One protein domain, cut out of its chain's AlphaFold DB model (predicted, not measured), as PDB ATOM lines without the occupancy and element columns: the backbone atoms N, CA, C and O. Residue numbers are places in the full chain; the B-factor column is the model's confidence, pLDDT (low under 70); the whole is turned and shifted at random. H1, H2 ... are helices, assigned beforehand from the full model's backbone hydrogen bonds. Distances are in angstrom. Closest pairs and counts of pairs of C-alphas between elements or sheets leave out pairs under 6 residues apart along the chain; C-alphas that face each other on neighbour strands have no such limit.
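AT A GLANCE: This is residues 4 to 74 of the 78 residues of an uncharacterized protein of Micromonospora costi (UniProt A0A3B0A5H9). One long helix, H1, makes the length of this domain, and at its last part the chain folds back into a small compact head, where the two short helices H2 and H3 pack on residues 34 to 41 of H1. Residues 4 to 29 of H1 stand free and stick out from that head as a long arm. The printed part has 71 residues with three named helices, H1, H2 and H3 in that order along the chain, and no named strand; the class is all helix. The whole is extended, with a radius of gyration of the C-alphas of 18.3 A, and its outline is a rod spanning 64 by 20 by 16 A.

HOW THE PARTS SIT: Start with H1, residues 4 to 42, and look at its residues 34 to 41, where it touches the two other helices. With residues 37 to 41 alone it touches H2, residues 47 to 53; the closest C-alphas are those of Ala 37 and Ile 50, 6.4 A apart. These two helices run opposite ways at a steep tilt of 61 degrees. With residues 34 to 41 alone H1 touches H3, residues 60 to 67; here the closest C-alphas are those of Arg 38 and Leu 67, 5.9 A apart. The lines of H1 and H3 are about perpendicular, but only just, at 72 degrees. H2 and H3 only just touch, with 3 pairs of C-alphas within 8 A, the closest being those of Leu 51 and Asp 60 at 7.1 A; their lines are about perpendicular at 73 degrees. The helix packing is mostly crossed, with 0 of the 3 pairs at a shallow tilt. In the backbones of H2 and H3 every O i to N i+4 pair is within hydrogen-bond range, and in H1 34 of 35 are.

IN THESE COORDINATES: Find C-alpha 4 at (-16.526, -180.064, 29.080), where H1 begins; from there its 39 residues run 56.8 A to C-alpha 42 at (-5.421, -138.948, 66.688). After a tight link of 4 residues, H2 runs from Lys 47 to Trp 53, 10.1 A from first to last C-alpha. A short link of 6 residues then leads to H3, which begins at Asp 60 and ends 10.5 A away at C-alpha 67, at (-12.174, -142.334, 61.991).

THE WHOLE: The two C-alphas farthest apart are those of His 4 and Thr 74, the first and last printed residues, at 64.7 A. Leave out residues 4 to 29, which stand free, and you find a body of 45 residues spanning 28 by 17 by 16 A, with a radius of gyration of 9.4 A. The printed part has no cut, and neither link between the helices is long. In the B-factor column the mean pLDDT of the printed part is 81.4; look for values under 70 at residues 22 to 27, residues 56 to 57 and residue 74 of this model.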
ATOM      1  N   HIS A   4     -16.142-181.469  29.141       70.62
ATOM      2  CA  HIS A   4     -16.526-180.064  29.080       70.62
ATOM      3  C   HIS A   4     -17.010-179.508  30.432       70.62
ATOM      4  O   HIS A   4     -16.670-178.385  30.797       70.62
ATOM      5  N   GLN A   5     -17.764-180.299  31.198       70.44
ATOM      6  CA  GLN A   5     -18.317-179.891  32.489       70.44
ATOM      7  C   GLN A   5     -17.226-179.794  33.566       70.44
ATOM      8  O   GLN A   5     -17.232-178.852  34.356       70.44
ATOM      9  N   ALA A   6     -16.248-180.708  33.542       72.94
ATOM     10  CA  ALA A   6     -15.083-180.658  34.426       72.94
ATOM     11  C   ALA A   6     -14.213-179.417  34.151       72.94
ATOM     12  O   ALA A   6     -13.826-178.705  35.076       72.94
ATOM     13  N   ARG A   7     -13.990-179.090  32.870       70.50
ATOM     14  CA  ARG A   7     -13.192-177.925  32.456       70.50
ATOM     15  C   ARG A   7     -13.845-176.586  32.846       70.50
ATOM     16  O   ARG A   7     -13.149-175.626  33.178       70.50
ATOM     17  N   LEU A   8     -15.179-176.513  32.844       74.25
ATOM     18  CA  LEU A   8     -15.931-175.336  33.308       74.25
ATOM     19  C   LEU A   8     -15.865-175.152  34.831       74.25
ATOM     20  O   LEU A   8     -15.780-174.022  35.309       74.25
ATOM     21  N   GLN A   9     -15.880-176.242  35.602       75.12
ATOM     22  CA  GLN A   9     -15.720-176.165  37.058       75.12
ATOM     23  C   GLN A   9     -14.312-175.701  37.443       75.12
ATOM     24  O   GLN A   9     -14.176-174.766  38.229       75.12
ATOM     25  N   GLU A  10     -13.278-176.268  36.821       74.94
ATOM     26  CA  GLU A  10     -11.879-175.898  37.067       74.94
ATOM     27  C   GLU A  10     -11.606-174.412  36.766       74.94
ATOM     28  O   GLU A  10     -10.987-173.701  37.562       74.94
ATOM     29  N   THR A  11     -12.126-173.906  35.645       74.38
ATOM     30  CA  THR A  11     -12.010-172.481  35.287       74.38
ATOM     31  C   THR A  11     -12.801-171.572  36.231       74.38
ATOM     32  O   THR A  11     -12.324-170.488  36.574       74.38
ATOM     33  N   GLY A  12     -13.963-172.017  36.719       79.31
ATOM     34  CA  GLY A  12     -14.725-171.319  37.756       79.31
ATOM     35  C   GLY A  12     -13.970-171.216  39.086       79.31
ATOM     36  O   GLY A  12     -13.902-170.139  39.680       79.31
ATOM     37  N   GLU A  13     -13.347-172.302  39.539       84.38
ATOM     38  CA  GLU A  13     -12.534-172.325  40.762       84.38
ATOM     39  C   GLU A  13     -11.257-171.485  40.635       84.38
ATOM     40  O   GLU A  13     -10.861-170.800  41.582       84.38
ATOM     41  N   ALA A  14     -10.611-171.500  39.466       82.69
ATOM     42  CA  ALA A  14      -9.466-170.640  39.176       82.69
ATOM     43  C   ALA A  14      -9.852-169.152  39.215       82.69
ATOM     44  O   ALA A  14      -9.145-168.343  39.818       82.69
ATOM     45  N   TYR A  15     -11.009-168.796  38.651       78.50
ATOM     46  CA  TYR A  15     -11.534-167.433  38.708       78.50
ATOM     47  C   TYR A  15     -11.822-166.980  40.146       78.50
ATOM     48  O   TYR A  15     -11.456-165.866  40.526       78.50
ATOM     49  N   GLN A  16     -12.435-167.834  40.972       83.19
ATOM     50  CA  GLN A  16     -12.690-167.497  42.377       83.19
ATOM     51  C   GLN A  16     -11.389-167.307  43.161       83.19
ATOM     52  O   GLN A  16     -11.275-166.340  43.911       83.19
ATOM     53  N   ARG A  17     -10.379-168.161  42.945       79.94
ATOM     54  CA  ARG A  17      -9.055-167.995  43.566       79.94
ATOM     55  C   ARG A  17      -8.394-166.676  43.174       79.94
ATOM     56  O   ARG A  17      -8.011-165.917  44.057       79.94
ATOM     57  N   ALA A  18      -8.356-166.353  41.881       78.19
ATOM     58  CA  ALA A  18      -7.800-165.087  41.401       78.19
ATOM     59  C   ALA A  18      -8.552-163.868  41.967       78.19
ATOM     60  O   ALA A  18      -7.948-162.851  42.310       78.19
ATOM     61  N   LYS A  19      -9.878-163.969  42.114       79.19
ATOM     62  CA  LYS A  19     -10.706-162.923  42.726       79.19
ATOM     63  C   LYS A  19     -10.392-162.731  44.210       79.19
ATOM     64  O   LYS A  19     -10.323-161.590  44.664       79.19
ATOM     65  N   GLU A  20     -10.215-163.810  44.968       78.25
ATOM     66  CA  GLU A  20      -9.836-163.727  46.381       78.25
ATOM     67  C   GLU A  20      -8.406-163.199  46.563       78.25
ATOM     68  O   GLU A  20      -8.183-162.331  47.406       78.25
ATOM     69  N   GLU A  21      -7.455-163.614  45.727       72.94
ATOM     70  CA  GLU A  21      -6.097-163.054  45.728       72.94
ATOM     71  C   GLU A  21      -6.102-161.552  45.427       72.94
ATOM     72  O   GLU A  21      -5.513-160.770  46.174       72.94
ATOM     73  N   ALA A  22      -6.843-161.117  44.404       68.50
ATOM     74  CA  ALA A  22      -6.989-159.700  44.082       68.50
ATOM     75  C   ALA A  22      -7.600-158.901  45.247       68.50
ATOM     76  O   ALA A  22      -7.133-157.805  45.563       68.50
ATOM     77  N   LYS A  23      -8.601-159.456  45.945       67.50
ATOM     78  CA  LYS A  23      -9.164-158.831  47.154       67.50
ATOM     79  C   LYS A  23      -8.124-158.689  48.260       67.50
ATOM     80  O   LYS A  23      -8.076-157.642  48.898       67.50
ATOM     81  N   GLN A  24      -7.295-159.706  48.491       62.34
ATOM     82  CA  GLN A  24      -6.253-159.660  49.523       62.34
ATOM     83  C   GLN A  24      -5.149-158.652  49.188       62.34
ATOM     84  O   GLN A  24      -4.692-157.926  50.073       62.34
ATOM     85  N   ILE A  25      -4.768-158.553  47.910       63.25
ATOM     86  CA  ILE A  25      -3.793-157.569  47.423       63.25
ATOM     87  C   ILE A  25      -4.303-156.141  47.640       63.25
ATOM     88  O   ILE A  25      -3.529-155.285  48.048       63.25
ATOM     89  N   VAL A  26      -5.594-155.877  47.423       63.81
ATOM     90  CA  VAL A  26      -6.191-154.545  47.639       63.81
ATOM     91  C   VAL A  26      -6.454-154.259  49.122       63.81
ATOM     92  O   VAL A  26      -6.403-153.107  49.554       63.81
ATOM     93  N   ARG A  27      -6.727-155.294  49.925       67.50
ATOM     94  CA  ARG A  27      -7.051-155.148  51.349       67.50
ATOM     95  C   ARG A  27      -5.863-154.660  52.176       67.50
ATOM     96  O   ARG A  27      -6.048-153.758  52.982       67.50
ATOM     97  N   LYS A  28      -4.656-155.189  51.946       72.50
ATOM     98  CA  LYS A  28      -3.468-154.799  52.728       72.50
ATOM     99  C   LYS A  28      -3.139-153.297  52.632       72.50
ATOM    100  O   LYS A  28      -3.101-152.658  53.679       72.50
ATOM    101  N   PRO A  29      -3.022-152.690  51.433       77.81
ATOM    102  CA  PRO A  29      -2.792-151.250  51.310       77.81
ATOM    103  C   PRO A  29      -3.911-150.408  51.926       77.81
ATOM    104  O   PRO A  29      -3.659-149.326  52.448       77.81
ATOM    105  N   ARG A  30      -5.160-150.889  51.867       80.56
ATOM    106  CA  ARG A  30      -6.306-150.186  52.451       80.56
ATOM    107  C   ARG A  30      -6.267-150.195  53.977       80.56
ATOM    108  O   ARG A  30      -6.551-149.164  54.581       80.56
ATOM    109  N   ASP A  31      -5.935-151.332  54.580       83.69
ATOM    110  CA  ASP A  31      -5.855-151.486  56.034       83.69
ATOM    111  C   ASP A  31      -4.650-150.706  56.598       83.69
ATOM    112  O   ASP A  31      -4.794-149.995  57.591       83.69
ATOM    113  N   GLU A  32      -3.499-150.738  55.918       85.62
ATOM    114  CA  GLU A  32      -2.321-149.923  56.268       85.62
ATOM    115  C   GLU A  32      -2.616-148.420  56.187       85.62
ATOM    116  O   GLU A  32      -2.295-147.664  57.107       85.62
ATOM    117  N   LEU A  33      -3.283-147.978  55.116       84.56
ATOM    118  CA  LEU A  33      -3.689-146.584  54.979       84.56
ATOM    119  C   LEU A  33      -4.717-146.185  56.049       84.56
ATOM    120  O   LEU A  33      -4.656-145.070  56.564       84.56
ATOM    121  N   ALA A  34      -5.654-147.075  56.389       88.75
ATOM    122  CA  ALA A  34      -6.633-146.815  57.437       88.75
ATOM    123  C   ALA A  34      -5.950-146.576  58.785       88.75
ATOM    124  O   ALA A  34      -6.282-145.612  59.472       88.75
ATOM    125  N   GLU A  35      -4.968-147.403  59.136       89.44
ATOM    126  CA  GLU A  35      -4.233-147.256  60.387       89.44
ATOM    127  C   GLU A  35      -3.428-145.951  60.426       89.44
ATOM    128  O   GLU A  35      -3.537-145.177  61.378       89.44
ATOM    129  N   ALA A  36      -2.719-145.629  59.343       89.19
ATOM    130  CA  ALA A  36      -1.993-144.368  59.228       89.19
ATOM    131  C   ALA A  36      -2.927-143.141  59.298       89.19
ATOM    132  O   ALA A  36      -2.594-142.135  59.928       89.19
ATOM    133  N   ALA A  37      -4.123-143.220  58.703       90.19
ATOM    134  CA  ALA A  37      -5.137-142.171  58.788       90.19
ATOM    135  C   ALA A  37      -5.672-141.991  60.217       90.19
ATOM    136  O   ALA A  37      -5.813-140.852  60.669       90.19
ATOM    137  N   ARG A  38      -5.936-143.085  60.945       90.69
ATOM    138  CA  ARG A  38      -6.355-143.028  62.356       90.69
ATOM    139  C   ARG A  38      -5.281-142.404  63.229       90.69
ATOM    140  O   ARG A  38      -5.594-141.509  64.008       90.69
ATOM    141  N   GLN A  39      -4.031-142.828  63.064       91.06
ATOM    142  CA  GLN A  39      -2.916-142.291  63.832       91.06
ATOM    143  C   GLN A  39      -2.737-140.791  63.575       91.06
ATOM    144  O   GLN A  39      -2.715-140.011  64.521       91.06
ATOM    145  N   ALA A  40      -2.725-140.370  62.307       90.12
ATOM    146  CA  ALA A  40      -2.637-138.957  61.949       90.12
ATOM    147  C   ALA A  40      -3.808-138.139  62.519       90.12
ATOM    148  O   ALA A  40      -3.613-137.031  63.020       90.12
ATOM    149  N   TYR A  41      -5.033-138.673  62.472       91.62
ATOM    150  CA  TYR A  41      -6.197-137.999  63.043       91.62
ATOM    151  C   TYR A  41      -6.110-137.882  64.568       91.62
ATOM    152  O   TYR A  41      -6.399-136.811  65.107       91.62
ATOM    153  N   ALA A  42      -5.666-138.942  65.248       90.25
ATOM    154  CA  ALA A  42      -5.421-138.948  66.688       90.25
ATOM    155  C   ALA A  42      -4.326-137.941  67.081       90.25
ATOM    156  O   ALA A  42      -4.445-137.276  68.108       90.25
ATOM    157  N   ASP A  43      -3.310-137.763  66.232       89.69
ATOM    158  CA  ASP A  43      -2.244-136.763  66.379       89.69
ATOM    159  C   ASP A  43      -2.702-135.326  66.038       89.69
ATOM    160  O   ASP A  43      -1.923-134.378  66.130       89.69
ATOM    161  N   GLY A  44      -3.974-135.132  65.668       88.56
ATOM    162  CA  GLY A  44      -4.583-133.817  65.444       88.56
ATOM    163  C   GLY A  44      -4.560-133.327  63.993       88.56
ATOM    164  O   GLY A  44      -4.970-132.195  63.721       88.56
ATOM    165  N   VAL A  45      -4.137-134.158  63.035       90.62
ATOM    166  CA  VAL A  45      -4.158-133.805  61.608       90.62
ATOM    167  C   VAL A  45      -5.604-133.668  61.112       90.62
ATOM    168  O   VAL A  45      -6.502-134.445  61.453       90.62
ATOM    169  N   LYS A  46      -5.860-132.650  60.281       89.88
ATOM    170  CA  LYS A  46      -7.190-132.400  59.710       89.88
ATOM    171  C   LYS A  46      -7.561-133.484  58.695       89.88
ATOM    172  O   LYS A  46      -6.747-133.867  57.860       89.88
ATOM    173  N   LYS A  47      -8.837-133.888  58.680       88.50
ATOM    174  CA  LYS A  47      -9.374-134.874  57.720       88.50
ATOM    175  C   LYS A  47      -9.085-134.503  56.260       88.50
ATOM    176  O   LYS A  47      -8.701-135.367  55.484       88.50
ATOM    177  N   ALA A  48      -9.206-133.222  55.904       88.06
ATOM    178  CA  ALA A  48      -8.934-132.739  54.548       88.06
ATOM    179  C   ALA A  48      -7.472-132.962  54.120       88.06
ATOM    180  O   ALA A  48      -7.214-133.364  52.987       88.06
ATOM    181  N   ASP A  49      -6.521-132.757  55.036       89.25
ATOM    182  CA  ASP A  49      -5.114-133.057  54.780       89.25
ATOM    183  C   ASP A  49      -4.902-134.564  54.635       89.25
ATOM    184  O   ASP A  49      -4.178-134.983  53.733       89.25
ATOM    185  N   ILE A  50      -5.609-135.369  55.440       89.00
ATOM    186  CA  ILE A  50      -5.580-136.833  55.349       89.00
ATOM    187  C   ILE A  50      -6.068-137.352  54.000       89.00
ATOM    188  O   ILE A  50      -5.416-138.175  53.352       89.00
ATOM    189  N   LEU A  51      -7.189-136.815  53.534       87.31
ATOM    190  CA  LEU A  51      -7.758-137.147  52.235       87.31
ATOM    191  C   LEU A  51      -6.830-136.741  51.075       87.31
ATOM    192  O   LEU A  51      -6.764-137.424  50.054       87.31
ATOM    193  N   ARG A  52      -6.096-135.632  51.239       86.00
ATOM    194  CA  ARG A  52      -5.153-135.123  50.239       86.00
ATOM    195  C   ARG A  52      -3.919-136.017  50.095       86.00
ATOM    196  O   ARG A  52      -3.555-136.334  48.968       86.00
ATOM    197  N   TRP A  53      -3.279-136.442  51.191       84.56
ATOM    198  CA  TRP A  53      -2.081-137.298  51.091       84.56
ATOM    199  C   TRP A  53      -2.402-138.751  50.728       84.56
ATOM    200  O   TRP A  53      -1.583-139.412  50.097       84.56
ATOM    201  N   SER A  54      -3.616-139.223  51.025       77.38
ATOM    202  CA  SER A  54      -4.136-140.508  50.526       77.38
ATOM    203  C   SER A  54      -4.565-140.475  49.046       77.38
ATOM    204  O   SER A  54      -5.089-141.459  48.522       77.38
ATOM    205  N   GLY A  55      -4.325-139.356  48.350       75.62
ATOM    206  CA  GLY A  55      -4.431-139.243  46.896       75.62
ATOM    207  C   GLY A  55      -5.855-139.286  46.349       75.62
ATOM    208  O   GLY A  55      -6.035-139.653  45.193       75.62
ATOM    209  N   HIS A  56      -6.870-138.984  47.169       69.69
ATOM    210  CA  HIS A  56      -8.287-139.184  46.824       69.69
ATOM    211  C   HIS A  56      -8.634-140.609  46.358       69.69
ATOM    212  O   HIS A  56      -9.734-140.838  45.855       69.69
ATOM    213  N   ALA A  57      -7.736-141.585  46.559       69.31
ATOM    214  CA  ALA A  57      -7.984-142.987  46.235       69.31
ATOM    215  C   ALA A  57      -9.176-143.545  47.031       69.31
ATOM    216  O   ALA A  57      -9.763-144.562  46.662       69.31
ATOM    217  N   TRP A  58      -9.556-142.848  48.104       76.19
ATOM    218  CA  TRP A  58     -10.653-143.195  48.986       76.19
ATOM    219  C   TRP A  58     -11.576-142.001  49.217       76.19
ATOM    220  O   TRP A  58     -11.152-140.844  49.219       76.19
ATOM    221  N   SER A  59     -12.861-142.297  49.402       83.38
ATOM    222  CA  SER A  59     -13.893-141.282  49.590       83.38
ATOM    223  C   SER A  59     -13.857-140.675  50.992       83.38
ATOM    224  O   SER A  59     -13.437-141.315  51.959       83.38
ATOM    225  N   ASP A  60     -14.393-139.461  51.121       86.62
ATOM    226  CA  ASP A  60     -14.608-138.829  52.428       86.62
ATOM    227  C   ASP A  60     -15.504-139.694  53.333       86.62
ATOM    228  O   ASP A  60     -15.241-139.853  54.521       86.62
ATOM    229  N   THR A  61     -16.509-140.366  52.757       89.12
ATOM    230  CA  THR A  61     -17.355-141.334  53.473       89.12
ATOM    231  C   THR A  61     -16.541-142.476  54.079       89.12
ATOM    232  O   THR A  61     -16.766-142.849  55.230       89.12
ATOM    233  N   TRP A  62     -15.581-143.026  53.331       88.94
ATOM    234  CA  TRP A  62     -14.694-144.060  53.858       88.94
ATOM    235  C   TRP A  62     -13.832-143.519  55.000       88.94
ATOM    236  O   TRP A  62     -13.763-144.161  56.047       88.94
ATOM    237  N   LEU A  63     -13.247-142.327  54.830       88.62
ATOM    238  CA  LEU A  63     -12.433-141.688  55.863       88.62
ATOM    239  C   LEU A  63     -13.248-141.449  57.144       88.62
ATOM    240  O   LEU A  63     -12.793-141.767  58.236       88.62
ATOM    241  N   ASN A  64     -14.484-140.965  57.025       90.75
ATOM    242  CA  ASN A  64     -15.379-140.797  58.170       90.75
ATOM    243  C   ASN A  64     -15.692-142.125  58.865       90.75
ATOM    244  O   ASN A  64     -15.725-142.161  60.087       90.75
ATOM    245  N   THR A  65     -15.857-143.210  58.104       91.06
ATOM    246  CA  THR A  65     -16.130-144.543  58.663       91.06
ATOM    247  C   THR A  65     -14.954-145.066  59.488       91.06
ATOM    248  O   THR A  65     -15.158-145.640  60.550       91.06
ATOM    249  N   ILE A  66     -13.712-144.890  59.024       90.50
ATOM    250  CA  ILE A  66     -12.538-145.430  59.732       90.50
ATOM    251  C   ILE A  66     -12.084-144.570  60.915       90.50
ATOM    252  O   ILE A  66     -11.368-145.080  61.777       90.50
ATOM    253  N   LEU A  67     -12.462-143.288  60.920       90.25
ATOM    254  CA  LEU A  67     -12.174-142.334  61.991       90.25
ATOM    255  C   LEU A  67     -13.272-142.292  63.058       90.25
ATOM    256  O   LEU A  67     -13.112-141.588  64.055       90.25
ATOM    257  N   ASP A  68     -14.383-142.998  62.850       91.81
ATOM    258  CA  ASP A  68     -15.447-143.095  63.839       91.81
ATOM    259  C   ASP A  68     -14.910-143.716  65.138       91.81
ATOM    260  O   ASP A  68     -14.222-144.738  65.116       91.81
ATOM    261  N   GLY A  69     -15.164-143.053  66.267       84.00
ATOM    262  CA  GLY A  69     -14.656-143.463  67.580       84.00
ATOM    263  C   GLY A  69     -13.156-143.241  67.835       84.00
ATOM    264  O   GLY A  69     -12.667-143.663  68.879       84.00
ATOM    265  N   VAL A  70     -12.408-142.589  66.934       86.88
ATOM    266  CA  VAL A  70     -10.996-142.246  67.185       86.88
ATOM    267  C   VAL A  70     -10.905-140.960  68.005       86.88
ATOM    268  O   VAL A  70     -11.198-139.871  67.508       86.88
ATOM    269  N   GLU A  71     -10.460-141.079  69.254       83.88
ATOM    270  CA  GLU A  71     -10.191-139.933  70.125       83.88
ATOM    271  C   GLU A  71      -8.901-139.209  69.722       83.88
ATOM    272  O   GLU A  71      -7.898-139.819  69.335       83.88
ATOM    273  N   ARG A  72      -8.911-137.878  69.826       83.38
ATOM    274  CA  ARG A  72      -7.707-137.074  69.614       83.38
ATOM    275  C   ARG A  72      -6.865-137.064  70.876       83.38
ATOM    276  O   ARG A  72      -7.362-136.775  71.957       83.38
ATOM    277  N   LYS A  73      -5.558-137.271  70.728       76.62
ATOM    278  CA  LYS A  73      -4.600-137.250  71.845       76.62
ATOM    279  C   LYS A  73      -4.568-135.907  72.575       76.62
ATOM    280  O   LYS A  73      -4.222-135.857  73.748       76.62
ATOM    281  N   THR A  74      -4.956-134.823  71.909       63.38
ATOM    282  CA  THR A  74      -5.046-133.491  72.519       63.38
ATOM    283  C   THR A  74      -6.137-133.376  73.589       63.38
ATOM    284  O   THR A  74      -6.030-132.491  74.431       63.38
TER     285      THR A  74